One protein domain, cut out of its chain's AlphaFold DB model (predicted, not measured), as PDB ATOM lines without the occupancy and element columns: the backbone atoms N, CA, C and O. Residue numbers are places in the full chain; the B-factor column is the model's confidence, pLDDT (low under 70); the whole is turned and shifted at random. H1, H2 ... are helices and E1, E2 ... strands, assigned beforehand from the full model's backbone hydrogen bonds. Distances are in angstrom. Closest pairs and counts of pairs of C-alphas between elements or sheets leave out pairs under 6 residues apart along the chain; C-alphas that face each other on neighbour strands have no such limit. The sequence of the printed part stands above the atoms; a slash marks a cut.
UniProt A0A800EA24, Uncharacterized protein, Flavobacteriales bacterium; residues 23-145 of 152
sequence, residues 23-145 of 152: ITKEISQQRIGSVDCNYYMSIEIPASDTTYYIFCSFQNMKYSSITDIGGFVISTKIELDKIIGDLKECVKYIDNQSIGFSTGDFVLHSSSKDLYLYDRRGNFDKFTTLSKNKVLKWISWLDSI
ATOM      1  N   ILE A  23     208.897  72.093 171.250       89.12
ATOM      2  CA  ILE A  23     209.957  72.057 172.263       89.12
ATOM      3  C   ILE A  23     211.225  72.612 171.631       89.12
ATOM      4  O   ILE A  23     211.748  72.020 170.691       89.12
ATOM      5  N   THR A  24     211.743  73.718 172.164       91.62
ATOM      6  CA  THR A  24     213.031  74.283 171.735       91.62
ATOM      7  C   THR A  24     214.100  73.992 172.779       91.62
ATOM      8  O   THR A  24     213.920  74.270 173.962       91.62
ATOM      9  N   LYS A  25     215.227  73.442 172.333       93.19
ATOM     10  CA  LYS A  25     216.411  73.169 173.142       93.19
ATOM     11  C   LYS A  25     217.616  73.876 172.537       93.19
ATOM     12  O   LYS A  25     217.907  73.710 171.355       93.19
ATOM     13  N   GLU A  26     218.347  74.618 173.359       95.25
ATOM     14  CA  GLU A  26     219.654  75.151 172.980       95.25
ATOM     15  C   GLU A  26     220.704  74.034 173.004       95.25
ATOM     16  O   GLU A  26     220.851  73.316 173.997       95.25
ATOM     17  N   ILE A  27     221.406  73.852 171.887       95.81
ATOM     18  CA  ILE A  27     222.505  72.891 171.752       95.81
ATOM     19  C   ILE A  27     223.830  73.556 172.108       95.81
ATOM     20  O   ILE A  27     224.662  72.955 172.787       95.81
ATOM     21  N   SER A  28     224.055  74.771 171.612       95.69
ATOM     22  CA  SER A  28     225.251  75.540 171.929       95.69
ATOM     23  C   SER A  28     224.993  77.035 171.815       95.69
ATOM     24  O   SER A  28     224.157  77.483 171.032       95.69
ATOM     25  N   GLN A  29     225.763  77.805 172.575       96.19
ATOM     26  CA  GLN A  29     225.745  79.259 172.540       96.19
ATOM     27  C   GLN A  29     227.174  79.790 172.467       96.19
ATOM     28  O   GLN A  29     228.099  79.250 173.082       96.19
ATOM     29  N   GLN A  30     227.358  80.874 171.720       97.00
ATOM     30  CA  GLN A  30     228.581  81.659 171.719       97.00
ATOM     31  C   GLN A  30     228.276  83.146 171.657       97.00
ATOM     32  O   GLN A  30     227.530  83.605 170.801       97.00
ATOM     33  N   ARG A  31     228.981  83.909 172.493       96.75
ATOM     34  CA  ARG A  31     229.093  85.354 172.328       96.75
ATOM     35  C   ARG A  31     230.328  85.700 171.499       96.75
ATOM     36  O   ARG A  31     231.473  85.380 171.864       96.75
ATOM     37  N   ILE A  32     230.096  86.359 170.372       96.56
ATOM     38  CA  ILE A  32     231.088  86.820 169.403       96.56
ATOM     39  C   ILE A  32     231.072  88.351 169.407       96.56
ATOM     40  O   ILE A  32     230.398  88.991 168.612       96.56
ATOM     41  N   GLY A  33     231.817  88.959 170.334       93.56
ATOM     42  CA  GLY A  33     231.800  90.418 170.486       93.56
ATOM     43  C   GLY A  33     230.416  90.914 170.914       93.56
ATOM     44  O   GLY A  33     229.960  90.578 172.010       93.56
ATOM     45  N   SER A  34     229.784  91.712 170.056       93.38
ATOM     46  CA  SER A  34     228.421  92.237 170.211       93.38
ATOM     47  C   SER A  34     227.324  91.306 169.681       93.38
ATOM     48  O   SER A  34     226.151  91.617 169.867       93.38
ATOM     49  N   VAL A  35     227.687  90.195 169.031       96.94
ATOM     50  CA  VAL A  35     226.737  89.229 168.469       96.94
ATOM     51  C   VAL A  35     226.586  88.039 169.410       96.94
ATOM     52  O   VAL A  35     227.572  87.376 169.748       96.94
ATOM     53  N   ASP A  36     225.353  87.751 169.802       97.56
ATOM     54  CA  ASP A  36     224.970  86.543 170.520       97.56
ATOM     55  C   ASP A  36     224.450  85.508 169.518       97.56
ATOM     56  O   ASP A  36     223.496  85.761 168.780       97.56
ATOM     57  N   CYS A  37     225.112  84.353 169.467       97.31
ATOM     58  CA  CYS A  37     224.808  83.265 168.546       97.31
ATOM     59  C   CYS A  37     224.323  82.043 169.327       97.31
ATOM     60  O   CYS A  37     225.053  81.509 170.165       97.31
ATOM     61  N   ASN A  38     223.130  81.557 169.007       97.19
ATOM     62  CA  ASN A  38     222.510  80.405 169.648       97.19
ATOM     63  C   ASN A  38     222.152  79.363 168.586       97.19
ATOM     64  O   ASN A  38     221.506  79.674 167.586       97.19
ATOM     65  N   TYR A  39     222.574  78.123 168.797       97.31
ATOM     66  CA  TYR A  39     222.246  76.984 167.952       97.31
ATOM     67  C   TYR A  39     221.171  76.144 168.637       97.31
ATOM     68  O   TYR A  39     221.377  75.633 169.741       97.31
ATOM     69  N   TYR A  40     220.025  76.003 167.980       95.31
ATOM     70  CA  TYR A  40     218.827  75.388 168.529       95.31
ATOM     71  C   TYR A  40     218.438  74.109 167.795       95.31
ATOM     72  O   TYR A  40     218.641  73.960 166.589       95.31
ATOM     73  N   MET A  41     217.793  73.225 168.549       93.88
ATOM     74  CA  MET A  41     216.955  72.137 168.064       93.88
ATOM     75  C   MET A  41     215.516  72.419 168.484       93.88
ATOM     76  O   MET A  41     215.249  72.669 169.657       93.88
ATOM     77  N   SER A  42     214.597  72.356 167.535       91.31
ATOM     78  CA  SER A  42     213.170  72.576 167.730       91.31
ATOM     79  C   SER A  42     212.402  71.346 167.264       91.31
ATOM     80  O   SER A  42     212.619  70.885 166.147       91.31
ATOM     81  N   ILE A  43     211.560  70.784 168.128       88.75
ATOM     82  CA  ILE A  43     210.778  69.572 167.859       88.75
ATOM     83  C   ILE A  43     209.300  69.945 167.860       88.75
ATOM     84  O   ILE A  43     208.773  70.369 168.890       88.75
ATOM     85  N   GLU A  44     208.632  69.759 166.726       86.56
ATOM     86  CA  GLU A  44     207.181  69.872 166.612       86.56
ATOM     87  C   GLU A  44     206.534  68.554 167.062       86.56
ATOM     88  O   GLU A  44     206.658  67.530 166.393       86.56
ATOM     89  N   ILE A  45     205.860  68.555 168.216       80.56
ATOM     90  CA  ILE A  45     205.388  67.329 168.886       80.56
ATOM     91  C   ILE A  45     204.363  66.540 168.053       80.56
ATOM     92  O   ILE A  45     204.522  65.322 167.953       80.56
ATOM     93  N   PRO A  46     203.336  67.158 167.427       77.88
ATOM     94  CA  PRO A  46     202.353  66.382 166.669       77.88
ATOM     95  C   PRO A  46     202.946  65.710 165.426       77.88
ATOM     96  O   PRO A  46     202.489  64.638 165.040       77.88
ATOM     97  N   ALA A  47     203.959  66.329 164.809       78.19
ATOM     98  CA  ALA A  47     204.606  65.839 163.593       78.19
ATOM     99  C   ALA A  47     205.865  64.997 163.873       78.19
ATOM    100  O   ALA A  47     206.327  64.275 162.996       78.19
ATOM    101  N   SER A  48     206.426  65.084 165.086       79.00
ATOM    102  CA  SER A  48     207.784  64.618 165.417       79.00
ATOM    103  C   SER A  48     208.874  65.195 164.496       79.00
ATOM    104  O   SER A  48     209.970  64.642 164.383       79.00
ATOM    105  N   ASP A  49     208.590  66.339 163.869       83.31
ATOM    106  CA  ASP A  49     209.505  67.030 162.968       83.31
ATOM    107  C   ASP A  49     210.554  67.780 163.791       83.31
ATOM    108  O   ASP A  49     210.235  68.652 164.600       83.31
ATOM    109  N   THR A  50     211.826  67.446 163.577       88.31
ATOM    110  CA  THR A  50     212.953  68.109 164.243       88.31
ATOM    111  C   THR A  50     213.648  69.070 163.283       88.31
ATOM    112  O   THR A  50     214.160  68.666 162.241       88.31
ATOM    113  N   THR A  51     213.714  70.339 163.669       90.94
ATOM    114  CA  THR A  51     214.363  71.428 162.936       90.94
ATOM    115  C   THR A  51     215.571  71.927 163.722       90.94
ATOM    116  O   THR A  51     215.490  72.172 164.922       90.94
ATOM    117  N   TYR A  52     216.692  72.118 163.038       94.31
ATOM    118  CA  TYR A  52     217.916  72.702 163.577       94.31
ATOM    119  C   TYR A  52     218.184  74.046 162.908       94.31
ATOM    120  O   TYR A  52     218.199  74.128 161.676       94.31
ATOM    121  N   TYR A  53     218.423  75.087 163.699       94.50
ATOM    122  CA  TYR A  53     218.708  76.423 163.182       94.50
ATOM    123  C   TYR A  53     219.631  77.196 164.117       94.50
ATOM    124  O   TYR A  53     219.736  76.904 165.308       94.50
ATOM    125  N   ILE A  54     220.300  78.201 163.567       95.94
ATOM    126  CA  ILE A  54     221.100  79.158 164.323       95.94
ATOM    127  C   ILE A  54     220.358  80.484 164.330       95.94
ATOM    128  O   ILE A  54     219.867  80.926 163.292       95.94
ATOM    129  N   PHE A  55     220.301  81.131 165.484       94.75
ATOM    130  CA  PHE A  55     219.861  82.507 165.617       94.75
ATOM    131  C   PHE A  55     221.032  83.361 166.092       94.75
ATOM    132  O   PHE A  55     221.629  83.078 167.128       94.75
ATOM    133  N   CYS A  56     221.360  84.390 165.318       95.56
ATOM    134  CA  CYS A  56     222.371  85.380 165.658       95.56
ATOM    135  C   CYS A  56     221.661  86.708 165.901       95.56
ATOM    136  O   CYS A  56     220.919  87.164 165.032       95.56
ATOM    137  N   SER A  57     221.888  87.338 167.049       95.25
ATOM    138  CA  SER A  57     221.294  88.631 167.388       95.25
ATOM    139  C   SER A  57     222.332  89.612 167.920       95.25
ATOM    140  O   SER A  57     223.379  89.212 168.421       95.25
ATOM    141  N   PHE A  58     222.069  90.903 167.765       95.50
ATOM    142  CA  PHE A  58     222.934  91.977 168.239       95.50
ATOM    143  C   PHE A  58     222.116  93.226 168.565       95.50
ATOM    144  O   PHE A  58     221.098  93.507 167.934       95.50
ATOM    145  N   GLN A  59     222.589  94.015 169.528       94.25
ATOM    146  CA  GLN A  59     222.056  95.354 169.768       94.25
ATOM    147  C   GLN A  59     222.464  96.285 168.618       94.25
ATOM    148  O   GLN A  59     223.637  96.336 168.239       94.25
ATOM    149  N   ASN A  60     221.501  97.035 168.085       94.12
ATOM    150  CA  ASN A  60     221.729  98.033 167.053       94.12
ATOM    151  C   ASN A  60     222.666  99.127 167.574       94.12
ATOM    152  O   ASN A  60     222.353  99.820 168.540       94.12
ATOM    153  N   MET A  61     223.799  99.327 166.904       93.25
ATOM    154  CA  MET A  61     224.768 100.359 167.274       93.25
ATOM    155  C   MET A  61     224.251 101.785 167.064       93.25
ATOM    156  O   MET A  61     224.786 102.710 167.669       93.25
ATOM    157  N   LYS A  62     223.207 101.978 166.245       90.75
ATOM    158  CA  LYS A  62     222.565 103.285 166.047       90.75
ATOM    159  C   LYS A  62     221.934 103.828 167.334       90.75
ATOM    160  O   LYS A  62     221.923 105.040 167.533       90.75
ATOM    161  N   TYR A  63     221.435 102.950 168.206       87.25
ATOM    162  CA  TYR A  63     220.752 103.339 169.437       87.25
ATOM    163  C   TYR A  63     221.335 102.603 170.647       87.25
ATOM    164  O   TYR A  63     221.196 101.390 170.783       87.25
ATOM    165  N   SER A  64     221.963 103.347 171.560       78.19
ATOM    166  CA  SER A  64     222.529 102.799 172.803       78.19
ATOM    167  C   SER A  64     221.582 102.891 174.004       78.19
ATOM    168  O   SER A  64     221.776 102.185 174.990       78.19
ATOM    169  N   SER A  65     220.569 103.758 173.937       85.31
ATOM    170  CA  SER A  65     219.656 104.064 175.046       85.31
ATOM    171  C   SER A  65     218.363 103.248 175.050       85.31
ATOM    172  O   SER A  65     217.636 103.275 176.040       85.31
ATOM    173  N   ILE A  66     218.065 102.533 173.963       90.00
ATOM    174  CA  ILE A  66     216.877 101.685 173.832       90.00
ATOM    175  C   ILE A  66     217.281 100.284 173.391       90.00
ATOM    176  O   ILE A  66     218.240 100.114 172.639       90.00
ATOM    177  N   THR A  67     216.526  99.281 173.828       90.94
ATOM    178  CA  THR A  67     216.664  97.919 173.310       90.94
ATOM    179  C   THR A  67     216.160  97.894 171.874       90.94
ATOM    180  O   THR A  67     214.961  98.019 171.630       90.94
ATOM    181  N   ASP A  68     217.077  97.728 170.928       91.19
ATOM    182  CA  ASP A  68     216.767  97.623 169.508       91.19
ATOM    183  C   ASP A  68     217.620  96.511 168.908       91.19
ATOM    184  O   ASP A  68     218.789  96.697 168.582       91.19
ATOM    185  N   ILE A  69     217.043  95.315 168.829       91.94
ATOM    186  CA  ILE A  69     217.771  94.107 168.450       91.94
ATOM    187  C   ILE A  69     217.647  93.882 166.945       91.94
ATOM    188  O   ILE A  69     216.539  93.849 166.398       91.94
ATOM    189  N   GLY A  70     218.790  93.738 166.283       92.62
ATOM    190  CA  GLY A  70     218.905  93.181 164.940       92.62
ATOM    191  C   GLY A  70     219.356  91.726 164.994       92.62
ATOM    192  O   GLY A  70     219.846  91.248 166.019       92.62
ATOM    193  N   GLY A  71     219.191  91.000 163.897       91.44
ATOM    194  CA  GLY A  71     219.676  89.630 163.827       91.44
ATOM    195  C   GLY A  71     219.282  88.894 162.563       91.44
ATOM    196  O   GLY A  71     218.585  89.410 161.695       91.44
ATOM    197  N   PHE A  72     219.720  87.646 162.468       90.88
ATOM    198  CA  PHE A  72     219.384  86.769 161.357       90.88
ATOM    199  C   PHE A  72     219.333  85.306 161.798       90.88
ATOM    200  O   PHE A  72     219.857  84.914 162.841       90.88
ATOM    201  N   VAL A  73     218.644  84.502 160.990       92.44
ATOM    202  CA  VAL A  73     218.434  83.071 161.219       92.44
ATOM    203  C   VAL A  73     219.128  82.305 160.102       92.44
ATOM    204  O   VAL A  73     218.961  82.650 158.937       92.44
ATOM    205  N   ILE A  74     219.869  81.261 160.465       93.50
ATOM    206  CA  ILE A  74     220.467  80.296 159.539       93.50
ATOM    207  C   ILE A  74     219.701  78.992 159.709       93.50
ATOM    208  O   ILE A  74     219.761  78.367 160.770       93.50
ATOM    209  N   SER A  75     218.952  78.603 158.687       92.31
ATOM    210  CA  SER A  75     217.986  77.504 158.769       92.31
ATOM    211  C   SER A  75     218.333  76.318 157.875       92.31
ATOM    212  O   SER A  75     217.847  75.214 158.117       92.31
ATOM    213  N   THR A  76     219.208  76.520 156.886       92.31
ATOM    214  CA  THR A  76     219.655  75.470 155.963       92.31
ATOM    215  C   THR A  76     221.176  75.327 155.926       92.31
ATOM    216  O   THR A  76     221.929  76.264 156.205       92.31
ATOM    217  N   LYS A  77     221.657  74.132 155.558       91.75
ATOM    218  CA  LYS A  77     223.097  73.889 155.382       91.75
ATOM    219  C   LYS A  77     223.706  74.795 154.300       91.75
ATOM    220  O   LYS A  77     224.810  75.289 154.488       91.75
ATOM    221  N   ILE A  78     222.961  75.069 153.225       93.06
ATOM    222  CA  ILE A  78     223.397  75.972 152.150       93.06
ATOM    223  C   ILE A  78     223.601  77.398 152.677       93.06
ATOM    224  O   ILE A  78     224.617  78.015 152.372       93.06
ATOM    225  N   GLU A  79     222.673  77.913 153.488       93.31
ATOM    226  CA  GLU A  79     222.817  79.235 154.115       93.31
ATOM    227  C   GLU A  79     224.037  79.295 155.036       93.31
ATOM    228  O   GLU A  79     224.785  80.270 154.992       93.31
ATOM    229  N   LEU A  80     224.268  78.248 155.835       95.06
ATOM    230  CA  LEU A  80     225.440  78.161 156.705       95.06
ATOM    231  C   LEU A  80     226.742  78.206 155.906       95.06
ATOM    232  O   LEU A  80     227.620  79.008 156.216       95.06
ATOM    233  N   ASP A  81     226.850  77.377 154.866       95.06
ATOM    234  CA  ASP A  81     228.037  77.329 154.009       95.06
ATOM    235  C   ASP A  81     228.270  78.660 153.298       95.06
ATOM    236  O   ASP A  81     229.403  79.145 153.241       95.06
ATOM    237  N   LYS A  82     227.194  79.299 152.826       95.06
ATOM    238  CA  LYS A  82     227.257  80.628 152.222       95.06
ATOM    239  C   LYS A  82     227.763  81.672 153.216       95.06
ATOM    240  O   LYS A  82     228.679  82.413 152.881       95.06
ATOM    241  N   ILE A  83     227.212  81.721 154.429       95.69
ATOM    242  CA  ILE A  83     227.626  82.683 155.463       95.69
ATOM    243  C   ILE A  83     229.091  82.471 155.851       95.69
ATOM    244  O   ILE A  83     229.846  83.434 155.942       95.69
ATOM    245  N   ILE A  84     229.524  81.223 156.034       96.94
ATOM    246  CA  ILE A  84     230.929  80.907 156.313       96.94
ATOM    247  C   ILE A  84     231.830  81.379 155.163       96.94
ATOM    248  O   ILE A  84     232.884  81.965 155.415       96.94
ATOM    249  N   GLY A  85     231.427  81.139 153.911       97.50
ATOM    250  CA  GLY A  85     232.146  81.597 152.721       97.50
ATOM    251  C   GLY A  85     232.247  83.120 152.643       97.50
ATOM    252  O   GLY A  85     233.342  83.651 152.475       97.50
ATOM    253  N   ASP A  86     231.131  83.814 152.852       96.94
ATOM    254  CA  ASP A  86     231.042  85.275 152.877       96.94
ATOM    255  C   ASP A  86     231.971  85.876 153.949       96.94
ATOM    256  O   ASP A  86     232.772  86.766 153.658       96.94
ATOM    257  N   LEU A  87     231.952  85.332 155.173       97.25
ATOM    258  CA  LEU A  87     232.851  85.752 156.252       97.25
ATOM    259  C   LEU A  87     234.327  85.497 155.904       97.25
ATOM    260  O   LEU A  87     235.177  86.355 156.156       97.25
ATOM    261  N   LYS A  88     234.647  84.336 155.313       97.75
ATOM    262  CA  LYS A  88     236.009  83.997 154.857       97.75
ATOM    263  C   LYS A  88     236.494  84.958 153.769       97.75
ATOM    264  O   LYS A  88     237.669  85.319 153.782       97.75
ATOM    265  N   GLU A  89     235.617  85.405 152.873       96.88
ATOM    266  CA  GLU A  89     235.952  86.399 151.852       96.88
ATOM    267  C   GLU A  89     236.226  87.772 152.476       96.88
ATOM    268  O   GLU A  89     237.270  88.367 152.212       96.88
ATOM    269  N   CYS A  90     235.374  88.236 153.396       96.56
ATOM    270  CA  CYS A  90     235.596  89.491 154.118       96.56
ATOM    271  C   CYS A  90     236.937  89.506 154.876       96.56
ATOM    272  O   CYS A  90     237.661  90.501 154.849       96.56
ATOM    273  N   VAL A  91     237.323  88.397 155.515       96.62
ATOM    274  CA  VAL A  91     238.595  88.288 156.256       96.62
ATOM    275  C   VAL A  91     239.827  88.556 155.380       96.62
ATOM    276  O   VAL A  91     240.840  89.022 155.909       96.62
ATOM    277  N   LYS A  92     239.762  88.302 154.065       95.50
ATOM    278  CA  LYS A  92     240.874  88.577 153.135       95.50
ATOM    279  C   LYS A  92     241.151  90.073 152.985       95.50
ATOM    280  O   LYS A  92     242.306  90.453 152.813       95.50
ATOM    281  N   TYR A  93     240.113  90.905 153.071       95.38
ATOM    282  CA  TYR A  93     240.196  92.344 152.800       95.38
ATOM    283  C   TYR A  93     240.075  93.223 154.049       95.38
ATOM    284  O   TYR A  93     240.361  94.408 153.962       95.38
ATOM    285  N   ILE A  94     239.697  92.675 155.210       94.88
ATOM    286  CA  ILE A  94     239.405  93.455 156.430       94.88
ATOM    287  C   ILE A  94     240.564  94.334 156.933       94.88
ATOM    288  O   ILE A  94     240.325  95.386 157.516       94.88
ATOM    289  N   ASP A  95     241.816  93.933 156.695       93.44
ATOM    290  CA  ASP A  95     242.988  94.738 157.070       93.44
ATOM    291  C   ASP A  95     243.359  95.773 155.992       93.44
ATOM    292  O   ASP A  95     244.200  96.643 156.229       93.44
ATOM    293  N   ASN A  96     242.746  95.693 154.806       93.00
ATOM    294  CA  ASN A  96     242.987  96.603 153.698       93.00
ATOM    295  C   ASN A  96     241.987  97.766 153.709       93.00
ATOM    296  O   ASN A  96     240.938  97.744 153.068       93.00
ATOM    297  N   GLN A  97     242.375  98.836 154.395       88.56
ATOM    298  CA  GLN A  97     241.561 100.035 154.575       88.56
ATOM    299  C   GLN A  97     241.362 100.872 153.296       88.56
ATOM    300  O   GLN A  97     240.603 101.838 153.334       88.56
ATOM    301  N   SER A  98     241.993 100.540 152.164       91.50
ATOM    302  CA  SER A  98     241.740 101.231 150.890       91.50
ATOM    303  C   SER A  98     240.613 100.600 150.068       91.50
ATOM    304  O   SER A  98     240.282 101.119 149.005       91.50
ATOM    305  N   ILE A  99     240.042  99.479 150.518       88.62
ATOM    306  CA  ILE A  99     239.017  98.728 149.789       88.62
ATOM    307  C   ILE A  99     237.686  98.815 150.537       88.62
ATOM    308  O   ILE A  99     237.605  98.507 151.722       88.62
ATOM    309  N   GLY A 100     236.634  99.208 149.816       91.94
ATOM    310  CA  GLY A 100     235.259  98.920 150.212       91.94
ATOM    311  C   GLY A 100     234.831  97.583 149.610       91.94
ATOM    312  O   GLY A 100     235.042  97.356 148.419       91.94
ATOM    313  N   PHE A 101     234.254  96.690 150.409       93.19
ATOM    314  CA  PHE A 101     233.825  95.366 149.955       93.19
ATOM    315  C   PHE A 101     232.523  94.964 150.637       93.19
ATOM    316  O   PHE A 101     232.342  95.215 151.824       93.19
ATOM    317  N   SER A 102     231.617  94.310 149.917       93.06
ATOM    318  CA  SER A 102     230.401  93.765 150.509       93.06
ATOM    319  C   SER A 102     230.049  92.412 149.911       93.06
ATOM    320  O   SER A 102     230.214  92.168 148.717       93.06
ATOM    321  N   THR A 103     229.547  91.525 150.762       93.31
ATOM    322  CA  THR A 103     228.940  90.261 150.350       93.31
ATOM    323  C   THR A 103     227.876  89.864 151.362       93.31
ATOM    324  O   THR A 103     228.074  89.989 152.570       93.31
ATOM    325  N   GLY A 104     226.718  89.408 150.886       88.56
ATOM    326  CA  GLY A 104     225.615  89.054 151.778       88.56
ATOM    327  C   GLY A 104     225.214  90.222 152.691       88.56
ATOM    328  O   GLY A 104     224.871  91.301 152.206       88.56
ATOM    329  N   ASP A 105     225.239  89.976 153.998       89.38
ATOM    330  CA  ASP A 105     224.897  90.938 155.061       89.38
ATOM    331  C   ASP A 105     226.117  91.672 155.627       89.38
ATOM    332  O   ASP A 105     226.018  92.408 156.613       89.38
ATOM    333  N   PHE A 106     227.276  91.456 155.008       94.38
ATOM    334  CA  PHE A 106     228.564  91.876 155.517       94.38
ATOM    335  C   PHE A 106     229.157  92.974 154.646       94.38
ATOM    336  O   PHE A 106     229.227  92.851 153.420       94.38
ATOM    337  N   VAL A 107     229.606  94.049 155.288       94.94
ATOM    338  CA  VAL A 107     230.193  95.209 154.613       94.94
ATOM    339  C   VAL A 107     231.497  95.604 155.295       94.94
ATOM    340  O   VAL A 107     231.584  95.718 156.514       94.94
ATOM    341  N   LEU A 108     232.518  95.841 154.487       95.38
ATOM    342  CA  LEU A 108     233.758  96.500 154.848       95.38
ATOM    343  C   LEU A 108     233.726  97.888 154.223       95.38
ATOM    344  O   LEU A 108     233.782  98.026 153.001       95.38
ATOM    345  N   HIS A 109     233.603  98.913 155.061       93.56
ATOM    346  CA  HIS A 109     233.749 100.295 154.615       93.56
ATOM    347  C   HIS A 109     235.230 100.622 154.449       93.56
ATOM    348  O   HIS A 109     236.049 100.225 155.286       93.56
ATOM    349  N   SER A 110     235.577 101.387 153.412       89.75
ATOM    350  CA  SER A 110     236.931 101.925 153.293       89.75
ATOM    351  C   SER A 110     237.267 102.739 154.549       89.75
ATOM    352  O   SER A 110     236.416 103.408 155.134       89.75
ATOM    353  N   SER A 111     238.517 102.667 154.994       90.06
ATOM    354  CA  SER A 111     239.019 103.222 156.262       90.06
ATOM    355  C   SER A 111     238.619 102.475 157.549       90.06
ATOM    356  O   SER A 111     239.194 102.766 158.597       90.06
ATOM    357  N   SER A 112     237.729 101.474 157.510       91.19
ATOM    358  CA  SER A 112     237.396 100.633 158.678       91.19
ATOM    359  C   SER A 112     238.302  99.398 158.789       91.19
ATOM    360  O   SER A 112     238.764  98.877 157.779       91.19
ATOM    361  N   LYS A 113     238.527  98.906 160.017       93.19
ATOM    362  CA  LYS A 113     239.126  97.579 160.299       93.19
ATOM    363  C   LYS A 113     238.125  96.571 160.865       93.19
ATOM    364  O   LYS A 113     238.494  95.449 161.215       93.19
ATOM    365  N   ASP A 114     236.870  96.984 160.977       96.62
ATOM    366  CA  ASP A 114     235.792  96.155 161.483       96.62
ATOM    367  C   ASP A 114     234.822  95.798 160.359       96.62
ATOM    368  O   ASP A 114     234.507  96.620 159.491       96.62
ATOM    369  N   LEU A 115     234.334  94.563 160.418       96.81
ATOM    370  CA  LEU A 115     233.256  94.057 159.590       96.81
ATOM    371  C   LEU A 115     231.927  94.585 160.111       96.81
ATOM    372  O   LEU A 115     231.592  94.345 161.268       96.81
ATOM    373  N   TYR A 116     231.160  95.245 159.255       95.62
ATOM    374  CA  TYR A 116     229.800  95.658 159.557       95.62
ATOM    375  C   TYR A 116     228.847  94.521 159.216       95.62
ATOM    376  O   TYR A 116     228.919  93.942 158.133       95.62
ATOM    377  N   LEU A 117     227.963  94.214 160.156       95.50
ATOM    378  CA  LEU A 117     226.900  93.231 160.020       95.50
ATOM    379  C   LEU A 117     225.583  93.991 160.018       95.50
ATOM    380  O   LEU A 117     225.285  94.674 160.999       95.50
ATOM    381  N   TYR A 118     224.799  93.850 158.959       93.25
ATOM    382  CA  TYR A 118     223.502  94.506 158.844       93.25
ATOM    383  C   TYR A 118     222.351  93.514 158.984       93.25
ATOM    384  O   TYR A 118     222.406  92.395 158.481       93.25
ATOM    385  N   ASP A 119     221.268  93.949 159.624       89.62
ATOM    386  CA  ASP A 119     220.003  93.220 159.602       89.62
ATOM    387  C   ASP A 119     219.221  93.567 158.325       89.62
ATOM    388  O   ASP A 119     218.642  94.653 158.192       89.62
ATOM    389  N   ARG A 120     219.172  92.624 157.380       73.25
ATOM    390  CA  ARG A 120     218.391  92.765 156.142       73.25
ATOM    391  C   ARG A 120     216.890  92.883 156.372       73.25
ATOM    392  O   ARG A 120     216.219  93.538 155.579       73.25
ATOM    393  N   ARG A 121     216.347  92.272 157.428       71.88
ATOM    394  CA  ARG A 121     214.903  92.323 157.719       71.88
ATOM    395  C   ARG A 121     214.472  93.727 158.139       71.88
ATOM    396  O   ARG A 121     213.314  94.083 157.962       71.88
ATOM    397  N   GLY A 122     215.407  94.529 158.646       62.03
ATOM    398  CA  GLY A 122     215.199  95.925 159.022       62.03
ATOM    399  C   GLY A 122     215.549  96.948 157.939       62.03
ATOM    400  O   GLY A 122     215.878  98.071 158.302       62.03
ATOM    401  N   ASN A 123     215.558  96.597 156.644       70.56
ATOM    402  CA  ASN A 123     216.014  97.490 155.559       70.56
ATOM    403  C   ASN A 123     217.430  98.057 155.788       70.56
ATOM    404  O   ASN A 123     217.696  99.209 155.452       70.56
ATOM    405  N   PHE A 124     218.335  97.263 156.371       74.25
ATOM    406  CA  PHE A 124     219.691  97.692 156.739       74.25
ATOM    407  C   PHE A 124     219.749  98.820 157.793       74.25
ATOM    408  O   PHE A 124     220.803  99.425 157.977       74.25
ATOM    409  N   ASP A 125     218.661  99.101 158.524       84.31
ATOM    410  CA  ASP A 125     218.646 100.158 159.554       84.31
ATOM    411  C   ASP A 125     219.366  99.752 160.850       84.31
ATOM    412  O   ASP A 125     219.798 100.604 161.633       84.31
ATOM    413  N   LYS A 126     219.524  98.443 161.082       92.06
ATOM    414  CA  LYS A 126     220.215  97.913 162.260       92.06
ATOM    415  C   LYS A 126     221.544  97.315 161.869       92.06
ATOM    416  O   LYS A 126     221.613  96.507 160.940       92.06
ATOM    417  N   PHE A 127     222.583  97.664 162.617       94.56
ATOM    418  CA  PHE A 127     223.903  97.104 162.393       94.56
ATOM    419  C   PHE A 127     224.709  96.951 163.675       94.56
ATOM    420  O   PHE A 127     224.455  97.605 164.689       94.56
ATOM    421  N   THR A 128     225.719  96.095 163.597       96.12
ATOM    422  CA  THR A 128     226.812  96.034 164.563       96.12
ATOM    423  C   THR A 128     228.144  95.851 163.842       96.12
ATOM    424  O   THR A 128     228.166  95.670 162.622       96.12
ATOM    425  N   THR A 129     229.258  95.903 164.569       96.69
ATOM    426  CA  THR A 129     230.592  95.701 164.003       96.69
ATOM    427  C   THR A 129     231.373  94.618 164.739       96.69
ATOM    428  O   THR A 129     231.224  94.422 165.946       96.69
ATOM    429  N   LEU A 130     232.224  93.895 164.008       97.62
ATOM    430  CA  LEU A 130     233.120  92.874 164.543       97.62
ATOM    431  C   LEU A 130     234.542  93.063 164.017       97.62
ATOM    432  O   LEU A 130     234.765  93.127 162.811       97.62
ATOM    433  N   SER A 131     235.521  93.025 164.918       97.31
ATOM    434  CA  SER A 131     236.930  92.987 164.525       97.31
ATOM    435  C   SER A 131     237.318  91.635 163.926       97.31
ATOM    436  O   SER A 131     236.700  90.603 164.222       97.31
ATOM    437  N   LYS A 132     238.398  91.600 163.136       97.25
ATOM    438  CA  LYS A 132     238.899  90.385 162.462       97.25
ATOM    439  C   LYS A 132     238.982  89.159 163.375       97.25
ATOM    440  O   LYS A 132     238.504  88.087 163.015       97.25
ATOM    441  N   ASN A 133     239.523  89.311 164.584       97.94
ATOM    442  CA  ASN A 133     239.653  88.199 165.533       97.94
ATOM    443  C   ASN A 133     238.292  87.639 165.974       97.94
ATOM    444  O   ASN A 133     238.158  86.440 166.210       97.94
ATOM    445  N   LYS A 134     237.267  88.493 166.082       98.19
ATOM    446  CA  LYS A 134     235.902  88.057 166.396       98.19
ATOM    447  C   LYS A 134     235.267  87.358 165.199       98.19
ATOM    448  O   LYS A 134     234.666  86.307 165.393       98.19
ATOM    449  N   VAL A 135     235.481  87.862 163.984       97.88
ATOM    450  CA  VAL A 135     235.037  87.196 162.748       97.88
ATOM    451  C   VAL A 135     235.651  85.797 162.622       97.88
ATOM    452  O   VAL A 135     234.932  84.829 162.392       97.88
ATOM    453  N   LEU A 136     236.955  85.648 162.873       98.25
ATOM    454  CA  LEU A 136     237.632  84.344 162.870       98.25
ATOM    455  C   LEU A 136     237.075  83.390 163.937       98.25
ATOM    456  O   LEU A 136     236.835  82.217 163.647       98.25
ATOM    457  N   LYS A 137     236.813  83.890 165.155       98.12
ATOM    458  CA  LYS A 137     236.147  83.104 166.209       98.12
ATOM    459  C   LYS A 137     234.762  82.633 165.753       98.12
ATOM    460  O   LYS A 137     234.385  81.496 166.026       98.12
ATOM    461  N   TRP A 138     234.017  83.491 165.061       97.81
ATOM    462  CA  TRP A 138     232.691  83.153 164.558       97.81
ATOM    463  C   TRP A 138     232.734  82.049 163.512       97.81
ATOM    464  O   TRP A 138     232.026  81.059 163.660       97.81
ATOM    465  N   ILE A 139     233.611  82.190 162.510       98.00
ATOM    466  CA  ILE A 139     233.841  81.180 161.473       98.00
ATOM    467  C   ILE A 139     234.162  79.835 162.124       98.00
ATOM    468  O   ILE A 139     233.522  78.841 161.807       98.00
ATOM    469  N   SER A 140     235.089  79.813 163.087       97.88
ATOM    470  CA  SER A 140     235.464  78.581 163.789       97.88
ATOM    471  C   SER A 140     234.290  77.929 164.524       97.88
ATOM    472  O   SER A 140     234.217  76.703 164.574       97.88
ATOM    473  N   TRP A 141     233.389  78.717 165.114       97.81
ATOM    474  CA  TRP A 141     232.201  78.175 165.770       97.81
ATOM    475  C   TRP A 141     231.179  77.658 164.753       97.81
ATOM    476  O   TRP A 141     230.675  76.550 164.921       97.81
ATOM    477  N   LEU A 142     230.922  78.399 163.674       96.81
ATOM    478  CA  LEU A 142     230.017  77.978 162.601       96.81
ATOM    479  C   LEU A 142     230.508  76.695 161.907       96.81
ATOM    480  O   LEU A 142     229.716  75.778 161.710       96.81
ATOM    481  N   ASP A 143     231.813  76.583 161.630       95.94
ATOM    482  CA  ASP A 143     232.447  75.380 161.062       95.94
ATOM    483  C   ASP A 143     232.295  74.149 161.991       95.94
ATOM    484  O   ASP A 143     232.337  73.008 161.529       95.94
ATOM    485  N   SER A 144     232.074  74.347 163.299       95.12
ATOM    486  CA  SER A 144     231.850  73.249 164.256       95.12
ATOM    487  C   SER A 144     230.427  72.670 164.225       95.12
ATOM    488  O   SER A 144     230.186  71.582 164.762       95.12
ATOM    489  N   ILE A 145     229.476  73.366 163.591       94.38
ATOM    490  CA  ILE A 145     228.064  72.977 163.556       94.38
ATOM    491  C   ILE A 145     227.845  71.947 162.445       94.38
ATOM    492  O   ILE A 145     227.934  72.237 161.254       94.38
TER     493      ILE A 145
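This is residues 23 to 145 of the 152 residues of an uncharacterized protein of Flavobacteriales bacterium (UniProt A0A800EA24). A long, twisted sheet, E1 to E4, and a shorter sheet, E5 to E8, come together only partly face to face, and two helices, H1 and H2, side by side and running opposite ways, pack on both sheets. The tight turn of the hairpin E2 and E3, with Pro 46, lies at one end of the long axis, and the link from H1 to E5, with Ser 98, lies at the other. The printed part has 123 residues with eight named strands and two named helices, in the order E1 E2 E3 E4 H1 E5 E6 E7 E8 H2; each sheet has its strands in chain order and is antiparallel throughout. The class is mixed, helices and strands. The whole is compact, with a radius of gyration of the C-alphas of 15.3 A, but elongated in outline, spanning 54 by 33 by 23 A.

The larger sheet holds E1, residues 23 to 32, E2, residues 35 to 44, E3, residues 49 to 59, and E4, residues 69 to 74. It is a meander, each strand the antiparallel neighbour of the one before, and its C-alphas lie up to 6.8 A off its best plane. E1 bends by 56 degrees at residue 27. In the hairpin E1 and E2, N 30 and O 37 are within hydrogen-bond range at 2.9 A; in the hairpin E2 and E3, N 38 and O 55 are at 2.8 A; in the hairpin E3 and E4, N 56 and O 72 are at 2.9 A. The second sheet, also a meander, holds E5, residues 101 to 103, E6, residues 106 to 108, E7, residues 114 to 118, and E8, residues 127 to 131. Here N 103 and O 106 are within range at 3.0 A between E5 and E6, N 107 and O 116 at 2.9 A between E6 and E7, and N 117 and O 128 at 2.9 A between E7 and E8. The two sheets form a sandwich, two sheets face to face: the parts that face each other are 9.5 A centre to centre and their best planes 35 degrees apart. The closest C-alphas of E3 and E8 are those of Phe 58 and Thr 128, 6.7 A apart. H1, residues 77 to 93, and H2, residues 132 to 143, make two layers with each sheet, helices on one face of it. H2 has a height over the larger sheet of 9.6 A, lies over E1 and E2, and on the local plane runs along the strands at 10 degrees to E1. H1 has a height over the second sheet of 7.5 A, lies over E6, and on the local plane runs along the strands at 4 degrees to E6. H1 and H2 touch at Ile 84 and Ile 139, their closest C-alphas, 5.9 A apart, with a shallow tilt of 23 degrees, opposite ways. Every O i to N i+4 pair of H2 is within hydrogen-bond range, and 11 of 13 in H1. E1 and E4 are apart, as are E5 and E8.

E1 begins at C-alpha 23, (209.957, 72.057, 172.263), and is 25.9 A long. E2 measures 27.6 A and E3, the longest strand by residues, 31.7 A; E4 measures 16.7 A. H1 begins at C-alpha 77, (223.097, 73.889, 155.382), and is 25.3 A long. E5 and E6, three residues each, measure 7.1 A and 7.0 A; E7 measures 12.7 A and E8 13.8 A. H2, 16.4 A long, ends at C-alpha 143, (232.447, 75.380, 161.062).

The two C-alphas farthest apart are those of Pro 46 and Ser 98, 54.9 A. The printed part has no cut, and no link is long; those from E3 to E4, H1 to E5 and E7 to E8 are short but not tight. The mean pLDDT of the printed part is 92.4, and residue 122 is the one printed residue under 70.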